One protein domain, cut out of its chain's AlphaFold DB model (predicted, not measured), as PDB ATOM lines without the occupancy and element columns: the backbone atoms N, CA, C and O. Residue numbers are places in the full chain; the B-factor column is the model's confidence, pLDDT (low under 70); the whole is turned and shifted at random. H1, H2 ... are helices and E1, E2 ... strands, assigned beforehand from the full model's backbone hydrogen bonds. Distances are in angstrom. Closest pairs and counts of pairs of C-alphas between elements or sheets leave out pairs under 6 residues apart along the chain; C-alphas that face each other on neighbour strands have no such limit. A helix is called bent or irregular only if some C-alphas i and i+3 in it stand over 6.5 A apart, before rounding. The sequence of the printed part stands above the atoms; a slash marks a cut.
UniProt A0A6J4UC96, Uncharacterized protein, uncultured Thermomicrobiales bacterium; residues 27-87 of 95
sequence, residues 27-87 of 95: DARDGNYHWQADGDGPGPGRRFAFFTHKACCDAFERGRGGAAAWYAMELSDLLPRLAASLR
ATOM      1  N   ASP A  27     -33.078  30.084 -18.547       93.25
ATOM      2  CA  ASP A  27     -33.545  31.413 -18.164       93.25
ATOM      3  C   ASP A  27     -32.427  32.432 -18.406       93.25
ATOM      4  O   ASP A  27     -31.283  32.223 -17.999       93.25
ATOM      5  N   ALA A  28     -32.744  33.546 -19.066       92.50
ATOM      6  CA  ALA A  28     -31.768  34.597 -19.334       92.50
ATOM      7  C   ALA A  28     -31.206  35.226 -18.044       92.50
ATOM      8  O   ALA A  28     -30.080  35.710 -18.051       92.50
ATOM      9  N   ARG A  29     -31.945  35.169 -16.928       94.00
ATOM     10  CA  ARG A  29     -31.490  35.629 -15.605       94.00
ATOM     11  C   ARG A  29     -30.402  34.745 -15.004       94.00
ATOM     12  O   ARG A  29     -29.717  35.189 -14.085       94.00
ATOM     13  N   ASP A  30     -30.236  33.530 -15.515       96.06
ATOM     14  CA  ASP A  30     -29.205  32.590 -15.079       96.06
ATOM     15  C   ASP A  30     -27.962  32.646 -15.967       96.06
ATOM     16  O   ASP A  30     -27.005  31.916 -15.711       96.06
ATOM     17  N   GLY A  31     -27.965  33.472 -17.016       96.38
ATOM     18  CA  GLY A  31     -26.936  33.484 -18.045       96.38
ATOM     19  C   GLY A  31     -26.181  34.800 -18.152       96.38
ATOM     20  O   GLY A  31     -26.730  35.873 -17.925       96.38
ATOM     21  N   ASN A  32     -24.940  34.700 -18.610       96.00
ATOM     22  CA  ASN A  32     -24.104  35.813 -19.034       96.00
ATOM     23  C   ASN A  32     -23.605  35.572 -20.462       96.00
ATOM     24  O   ASN A  32     -23.479  34.423 -20.900       96.00
ATOM     25  N   TYR A  33     -23.252  36.647 -21.164       93.19
ATOM     26  CA  TYR A  33     -22.380  36.571 -22.335       93.19
ATOM     27  C   TYR A  33     -21.110  37.396 -22.124       93.19
ATOM     28  O   TYR A  33     -21.151  38.484 -21.555       93.19
ATOM     29  N   HIS A  34     -19.981  36.850 -22.572       91.38
ATOM     30  CA  HIS A  34     -18.640  37.329 -22.263       91.38
ATOM     31  C   HIS A  34     -17.852  37.539 -23.545       91.38
ATOM     32  O   HIS A  34     -17.929  36.725 -24.467       91.38
ATOM     33  N   TRP A  35     -17.025  38.573 -23.591       89.50
ATOM     34  CA  TRP A  35     -16.045  38.766 -24.653       89.50
ATOM     35  C   TRP A  35     -14.714  39.184 -24.041       89.50
ATOM     36  O   TRP A  35     -14.667  39.753 -22.950       89.50
ATOM     37  N   GLN A  36     -13.618  38.838 -24.714       85.56
ATOM     38  CA  GLN A  36     -12.297  39.199 -24.212       85.56
ATOM     39  C   GLN A  36     -12.127  40.711 -24.275       85.56
ATOM     40  O   GLN A  36     -12.533  41.338 -25.255       85.56
ATOM     41  N   ALA A  37     -11.514  41.278 -23.238       75.75
ATOM     42  CA  ALA A  37     -10.995  42.627 -23.326       75.75
ATOM     43  C   ALA A  37      -9.940  42.668 -24.437       75.75
ATOM     44  O   ALA A  37      -9.128  41.743 -24.548       75.75
ATOM     45  N   ASP A  38      -9.978  43.700 -25.280       68.62
ATOM     46  CA  ASP A  38      -8.964  43.883 -26.314       68.62
ATOM     47  C   ASP A  38      -7.597  43.957 -25.621       68.62
ATOM     48  O   ASP A  38      -7.315  44.879 -24.857       68.62
ATOM     49  N   GLY A  39      -6.756  42.944 -25.829       58.56
ATOM     50  CA  GLY A  39      -5.350  43.048 -25.468       58.56
ATOM     51  C   GLY A  39      -4.659  43.976 -26.461       58.56
ATOM     52  O   GLY A  39      -4.979  43.935 -27.646       58.56
ATOM     53  N   ASP A  40      -3.659  44.738 -26.016       49.28
ATOM     54  CA  ASP A  40      -2.788  45.594 -26.849       49.28
ATOM     55  C   ASP A  40      -1.964  44.824 -27.924       49.28
ATOM     56  O   ASP A  40      -0.955  45.307 -28.437       49.28
ATOM     57  N   GLY A  41      -2.343  43.589 -28.266       50.91
ATOM     58  CA  GLY A  41      -1.659  42.720 -29.216       50.91
ATOM     59  C   GLY A  41      -2.318  42.714 -30.603       50.91
ATOM     60  O   GLY A  41      -3.544  42.680 -30.707       50.91
ATOM     61  N   PRO A  42      -1.532  42.659 -31.695       39.59
ATOM     62  CA  PRO A  42      -2.051  42.525 -33.049       39.59
ATOM     63  C   PRO A  42      -2.515  41.081 -33.274       39.59
ATOM     64  O   PRO A  42      -1.783  40.223 -33.759       39.59
ATOM     65  N   GLY A  43      -3.754  40.800 -32.901       48.81
ATOM     66  CA  GLY A  43      -4.457  39.574 -33.249       48.81
ATOM     67  C   GLY A  43      -5.943  39.881 -33.348       48.81
ATOM     68  O   GLY A  43      -6.407  40.793 -32.667       48.81
ATOM     69  N   PRO A  44      -6.717  39.179 -34.190       44.59
ATOM     70  CA  PRO A  44      -8.161  39.306 -34.142       44.59
ATOM     71  C   PRO A  44      -8.603  38.816 -32.761       44.59
ATOM     72  O   PRO A  44      -8.692  37.607 -32.533       44.59
ATOM     73  N   GLY A  45      -8.830  39.752 -31.830       52.12
ATOM     74  CA  GLY A  45      -9.515  39.485 -30.570       52.12
ATOM     75  C   GLY A  45     -10.726  38.620 -30.887       52.12
ATOM     76  O   GLY A  45     -11.373  38.827 -31.921       52.12
ATOM     77  N   ARG A  46     -10.949  37.554 -30.109       57.06
ATOM     78  CA  ARG A  46     -11.967  36.546 -30.436       57.06
ATOM     79  C   ARG A  46     -13.276  37.257 -30.782       57.06
ATOM     80  O   ARG A  46     -13.926  37.830 -29.920       57.06
ATOM     81  N   ARG A  47     -13.651  37.205 -32.065       65.44
ATOM     82  CA  ARG A  47     -14.744  37.992 -32.670       65.44
ATOM     83  C   ARG A  47     -16.138  37.621 -32.141       65.44
ATOM     84  O   ARG A  47     -17.134  38.184 -32.581       65.44
ATOM     85  N   PHE A  48     -16.215  36.636 -31.251       76.69
ATOM     86  CA  PHE A  48     -17.443  36.006 -30.803       76.69
ATOM     87  C   PHE A  48     -17.511  36.005 -29.282       76.69
ATOM     88  O   PHE A  48     -16.510  35.749 -28.610       76.69
ATOM     89  N   ALA A  49     -18.713  36.259 -28.771       88.31
ATOM     90  CA  ALA A  49     -19.014  36.112 -27.361       88.31
ATOM     91  C   ALA A  49     -19.121  34.628 -26.968       88.31
ATOM     92  O   ALA A  49     -19.489  33.781 -27.787       88.31
ATOM     93  N   PHE A  50     -18.826  34.351 -25.704       92.62
ATOM     94  CA  PHE A  50     -19.083  33.086 -25.021       92.62
ATOM     95  C   PHE A  50     -20.285  33.244 -24.102       92.62
ATOM     96  O   PHE A  50     -20.529  34.338 -23.608       92.62
ATOM     97  N   PHE A  51     -21.008  32.165 -23.847       95.75
ATOM     98  CA  PHE A  51     -22.185  32.146 -22.992       95.75
ATOM     99  C   PHE A  51     -21.919  31.256 -21.792       95.75
ATOM    100  O   PHE A  51     -21.427  30.141 -21.946       95.75
ATOM    101  N   THR A  52     -22.254  31.710 -20.592       96.88
ATOM    102  CA  THR A  52     -22.116  30.881 -19.392       96.88
ATOM    103  C   THR A  52     -23.344  31.007 -18.512       96.88
ATOM    104  O   THR A  52     -24.030  32.026 -18.542       96.88
ATOM    105  N   HIS A  53     -23.627  29.985 -17.700       98.25
ATOM    106  CA  HIS A  53     -24.444  30.213 -16.512       98.25
ATOM    107  C   HIS A  53     -23.683  31.127 -15.546       98.25
ATOM    108  O   HIS A  53     -22.464  31.009 -15.421       98.25
ATOM    109  N   LYS A  54     -24.388  31.944 -14.762       96.94
ATOM    110  CA  LYS A  54     -23.790  32.766 -13.695       96.94
ATOM    111  C   LYS A  54     -22.929  31.947 -12.739       96.94
ATOM    112  O   LYS A  54     -21.830  32.359 -12.393       96.94
ATOM    113  N   ALA A  55     -23.390  30.749 -12.380       97.62
ATOM    114  CA  ALA A  55     -22.641  29.827 -11.528       97.62
ATOM    115  C   ALA A  55     -21.361  29.273 -12.192       97.62
ATOM    116  O   ALA A  55     -20.442  28.848 -11.499       97.62
ATOM    117  N   CYS A  56     -21.291  29.276 -13.526       97.75
ATOM    118  CA  CYS A  56     -20.145  28.797 -14.300       97.75
ATOM    119  C   CYS A  56     -19.148  29.909 -14.670       97.75
ATOM    120  O   CYS A  56     -18.012  29.598 -15.022       97.75
ATOM    121  N   CYS A  57     -19.556  31.179 -14.575       94.88
ATOM    122  CA  CYS A  57     -18.782  32.373 -14.932       94.88
ATOM    123  C   CYS A  57     -17.353  32.347 -14.366       94.88
ATOM    124  O   CYS A  57     -16.368  32.379 -15.100       94.88
ATOM    125  N   ASP A  58     -17.244  32.185 -13.052       95.19
ATOM    126  CA  ASP A  58     -15.978  32.152 -12.325       95.19
ATOM    127  C   ASP A  58     -15.005  31.073 -12.824       95.19
ATOM    128  O   ASP A  58     -13.802  31.309 -12.966       95.19
ATOM    129  N   ALA A  59     -15.511  29.856 -13.045       96.62
ATOM    130  CA  ALA A  59     -14.705  28.743 -13.535       96.62
ATOM    131  C   ALA A  59     -14.244  29.007 -14.972       96.62
ATOM    132  O   ALA A  59     -13.058  28.845 -15.279       96.62
ATOM    133  N   PHE A  60     -15.160  29.508 -15.804       94.75
ATOM    134  CA  PHE A  60     -14.896  29.847 -17.191       94.75
ATOM    135  C   PHE A  60     -13.751  30.855 -17.332       94.75
ATOM    136  O   PHE A  60     -12.812  30.612 -18.099       94.75
ATOM    137  N   GLU A  61     -13.809  31.956 -16.580       93.62
ATOM    138  CA  GLU A  61     -12.832  33.044 -16.646       93.62
ATOM    139  C   GLU A  61     -11.479  32.618 -16.080       93.62
ATOM    140  O   GLU A  61     -10.449  32.816 -16.731       93.62
ATOM    141  N   ARG A  62     -11.454  31.965 -14.907       93.94
ATOM    142  CA  ARG A  62     -10.209  31.438 -14.317       93.94
ATOM    143  C   ARG A  62      -9.502  30.462 -15.255       93.94
ATOM    144  O   ARG A  62      -8.283  30.531 -15.384       93.94
ATOM    145  N   GLY A  63     -10.254  29.609 -15.954       93.12
ATOM    146  CA  GLY A  63      -9.706  28.685 -16.947       93.12
ATOM    147  C   GLY A  63      -9.157  29.360 -18.210       93.12
ATOM    148  O   GLY A  63      -8.493  28.702 -19.009       93.12
ATOM    149  N   ARG A  64      -9.427  30.657 -18.424       90.12
ATOM    150  CA  ARG A  64      -9.140  31.370 -19.680       90.12
ATOM    151  C   ARG A  64      -8.509  32.753 -19.468       90.12
ATOM    152  O   ARG A  64      -8.821  33.692 -20.199       90.12
ATOM    153  N   GLY A  65      -7.607  32.876 -18.495       88.62
ATOM    154  CA  GLY A  65      -6.809  34.094 -18.271       88.62
ATOM    155  C   GLY A  65      -7.244  34.955 -17.082       88.62
ATOM    156  O   GLY A  65      -6.637  35.994 -16.841       88.62
ATOM    157  N   GLY A  66      -8.237  34.506 -16.309       91.00
ATOM    158  CA  GLY A  66      -8.753  35.203 -15.131       91.00
ATOM    159  C   GLY A  66      -9.745  36.315 -15.472       91.00
ATOM    160  O   GLY A  66      -9.798  36.787 -16.602       91.00
ATOM    161  N   ALA A  67     -10.519  36.751 -14.474       89.44
ATOM    162  CA  ALA A  67     -11.629  37.697 -14.648       89.44
ATOM    163  C   ALA A  67     -11.229  39.020 -15.329       89.44
ATOM    164  O   ALA A  67     -11.975  39.553 -16.139       89.44
ATOM    165  N   ALA A  68     -10.016  39.525 -15.075       88.81
ATOM    166  CA  ALA A  68      -9.538  40.784 -15.656       88.81
ATOM    167  C   ALA A  68      -9.396  40.759 -17.191       88.81
ATOM    168  O   ALA A  68      -9.311  41.815 -17.810       88.81
ATOM    169  N   ALA A  69      -9.361  39.573 -17.808       87.31
ATOM    170  CA  ALA A  69      -9.277  39.421 -19.258       87.31
ATOM    171  C   ALA A  69     -10.647  39.465 -19.961       87.31
ATOM    172  O   ALA A  69     -10.702  39.351 -21.188       87.31
ATOM    173  N   TRP A  70     -11.749  39.590 -19.212       89.25
ATOM    174  CA  TRP A  70     -13.101  39.403 -19.730       89.25
ATOM    175  C   TRP A  70     -14.030  40.552 -19.351       89.25
ATOM    176  O   TRP A  70     -14.044  41.038 -18.223       89.25
ATOM    177  N   TYR A  71     -14.849  40.951 -20.317       90.19
ATOM    178  CA  TYR A  71     -16.067  41.707 -20.077       90.19
ATOM    179  C   TYR A  71     -17.252  40.749 -20.109       90.19
ATOM    180  O   TYR A  71     -17.250  39.796 -20.893       90.19
ATOM    181  N   ALA A  72     -18.269  41.022 -19.296       92.12
ATOM    182  CA  ALA A  72     -19.498  40.245 -19.253       92.12
ATOM    183  C   ALA A  72     -20.728  41.153 -19.145       92.12
ATOM    184  O   ALA A  72     -20.672  42.242 -18.570       92.12
ATOM    185  N   MET A  73     -21.843  40.683 -19.695       94.06
ATOM    186  CA  MET A  73     -23.172  41.272 -19.545       94.06
ATOM    187  C   MET A  73     -24.205  40.181 -19.267       94.06
ATOM    188  O   MET A  73     -24.030  39.029 -19.672       94.06
ATOM    189  N   GLU A  74     -25.300  40.572 -18.618       95.12
ATOM    190  CA  GLU A  74     -26.463  39.717 -18.378       95.12
ATOM    191  C   GLU A  74     -27.060  39.242 -19.705       95.12
ATOM    192  O   GLU A  74     -27.241  40.027 -20.643       95.12
ATOM    193  N   LEU A  75     -27.421  37.962 -19.799       94.31
ATOM    194  CA  LEU A  75     -27.973  37.402 -21.033       94.31
ATOM    195  C   LEU A  75     -29.314  38.042 -21.426       94.31
ATOM    196  O   LEU A  75     -29.636  38.102 -22.613       94.31
ATOM    197  N   SER A  76     -30.063  38.598 -20.470       92.25
ATOM    198  CA  SER A  76     -31.283  39.372 -20.741       92.25
ATOM    199  C   SER A  76     -31.045  40.582 -21.651       92.25
ATOM    200  O   SER A  76     -31.927  40.946 -22.428       92.25
ATOM    201  N   ASP A  77     -29.844  41.162 -21.630       91.44
ATOM    202  CA  ASP A  77     -29.498  42.321 -22.459       91.44
ATOM    203  C   ASP A  77     -29.225  41.946 -23.922       91.44
ATOM    204  O   ASP A  77     -29.103  42.822 -24.786       91.44
ATOM    205  N   LEU A  78     -29.112  40.648 -24.224       89.00
ATOM    206  CA  LEU A  78     -28.859  40.167 -25.576       89.00
ATOM    207  C   LEU A  78     -30.088  40.305 -26.469       89.00
ATOM    208  O   LEU A  78     -29.942  40.688 -27.626       89.00
ATOM    209  N   LEU A  79     -31.287  40.002 -25.961       84.88
ATOM    210  CA  LEU A  79     -32.509  39.964 -26.769       84.88
ATOM    211  C   LEU A  79     -32.767  41.275 -27.533       84.88
ATOM    212  O   LEU A  79     -32.943  41.205 -28.754       84.88
ATOM    213  N   PRO A  80     -32.723  42.469 -26.901       85.81
ATOM    214  CA  PRO A  80     -32.924  43.710 -27.639       85.81
ATOM    215  C   PRO A  80     -31.859  43.948 -28.719       85.81
ATOM    216  O   PRO A  80     -32.171  44.409 -29.818       85.81
ATOM    217  N   ARG A  81     -30.604  43.573 -28.447       86.62
ATOM    218  CA  ARG A  81     -29.483  43.708 -29.393       86.62
ATOM    219  C   ARG A  81     -29.595  42.726 -30.556       86.62
ATOM    220  O   ARG A  81     -29.298  43.086 -31.696       86.62
ATOM    221  N   LEU A  82     -30.032  41.501 -30.280       86.31
ATOM    222  CA  LEU A  82     -30.238  40.464 -31.280       86.31
ATOM    223  C   LEU A  82     -31.390  40.843 -32.207       86.31
ATOM    224  O   LEU A  82     -31.223  40.802 -33.423       86.31
ATOM    225  N   ALA A  83     -32.517  41.291 -31.656       87.12
ATOM    226  CA  ALA A  83     -33.646  41.762 -32.449       87.12
ATOM    227  C   ALA A  83     -33.257  42.944 -33.349       87.12
ATOM    228  O   ALA A  83     -33.534  42.907 -34.548       87.12
ATOM    229  N   ALA A  84     -32.533  43.936 -32.817       85.94
ATOM    230  CA  ALA A  84     -32.006  45.043 -33.614       85.94
ATOM    231  C   ALA A  84     -31.080  44.554 -34.745       85.94
ATOM    232  O   ALA A  84     -31.213  44.987 -35.890       85.94
ATOM    233  N   SER A  85     -30.186  43.606 -34.450       86.38
ATOM    234  CA  SER A  85     -29.257  43.023 -35.433       86.38
ATOM    235  C   SER A  85     -29.979  42.244 -36.535       86.38
ATOM    236  O   SER A  85     -29.584  42.300 -37.697       86.38
ATOM    237  N   LEU A  86     -31.071  41.561 -36.182       87.31
ATOM    238  CA  LEU A  86     -31.950  40.848 -37.109       87.31
ATOM    239  C   LEU A  86     -32.976  41.766 -37.793       87.31
ATOM    240  O   LEU A  86     -33.765  41.291 -38.607       87.31
ATOM    241  N   ARG A  87     -32.953  43.076 -37.500       89.88
ATOM    242  CA  ARG A  87     -33.895  44.087 -38.013       89.88
ATOM    243  C   ARG A  87     -35.356  43.757 -37.701       89.88
ATOM    244  O   ARG A  87     -36.252  44.060 -38.486       89.88
TER     245      ARG A  87
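What this domain is: This is residues 27 to 87 of the 95 residues of an uncharacterized protein of uncultured Thermomicrobiales bacterium (UniProt A0A6J4UC96). A small antiparallel sheet, E2 - E1 - E3, has H1 over one face; H2 hangs off one end of the strands, residues 80 to 87 sticking out. A long loop, residues 37 to 49, lies toward the other end. The 61 printed residues run E1, E2, H1, E3, H2, mixed in class: flat, 33 by 28 by 12 A, only just compact, close to loose, radius of gyration of the C-alphas 12.6 A.

Where its parts are: E1, residues 31 to 36, spans 16.9 A from (-26.936, 33.484, -18.045). E2 is residues 50 to 53; E3, 70 to 74, spans 13.4 A. H1, residues 54 to 62, is irregular: C-alphas 55 and 58 are 7.1 A apart. H2, residues 75 to 85, spans 15.5 A, ending at (-29.257, 43.023, -35.433).

How they stand to each other: Inner strand E1 is antiparallel to E3, with N 33 and O 73 2.9 A apart, and forms a hairpin with E2, with N 32 and O 52 2.8 A apart. E2, H1, E3 form a split strand-helix-strand unit, E1 between its strands, with a right-handed crossover. H1's height over the sheet is 8.4 A. H2, on the opposite face, lies over none of the strands; its closest C-alphas with E1 are Leu 75 and Asn 32, 4.6 A. O i to N i+4 pairs within hydrogen-bond range number 3 of 5 in H1, 4 of 7 in H2.

The domain as a whole: The printed part has no cut. The E1 to E2 link is long; residues 38 to 47 have pLDDT under 70.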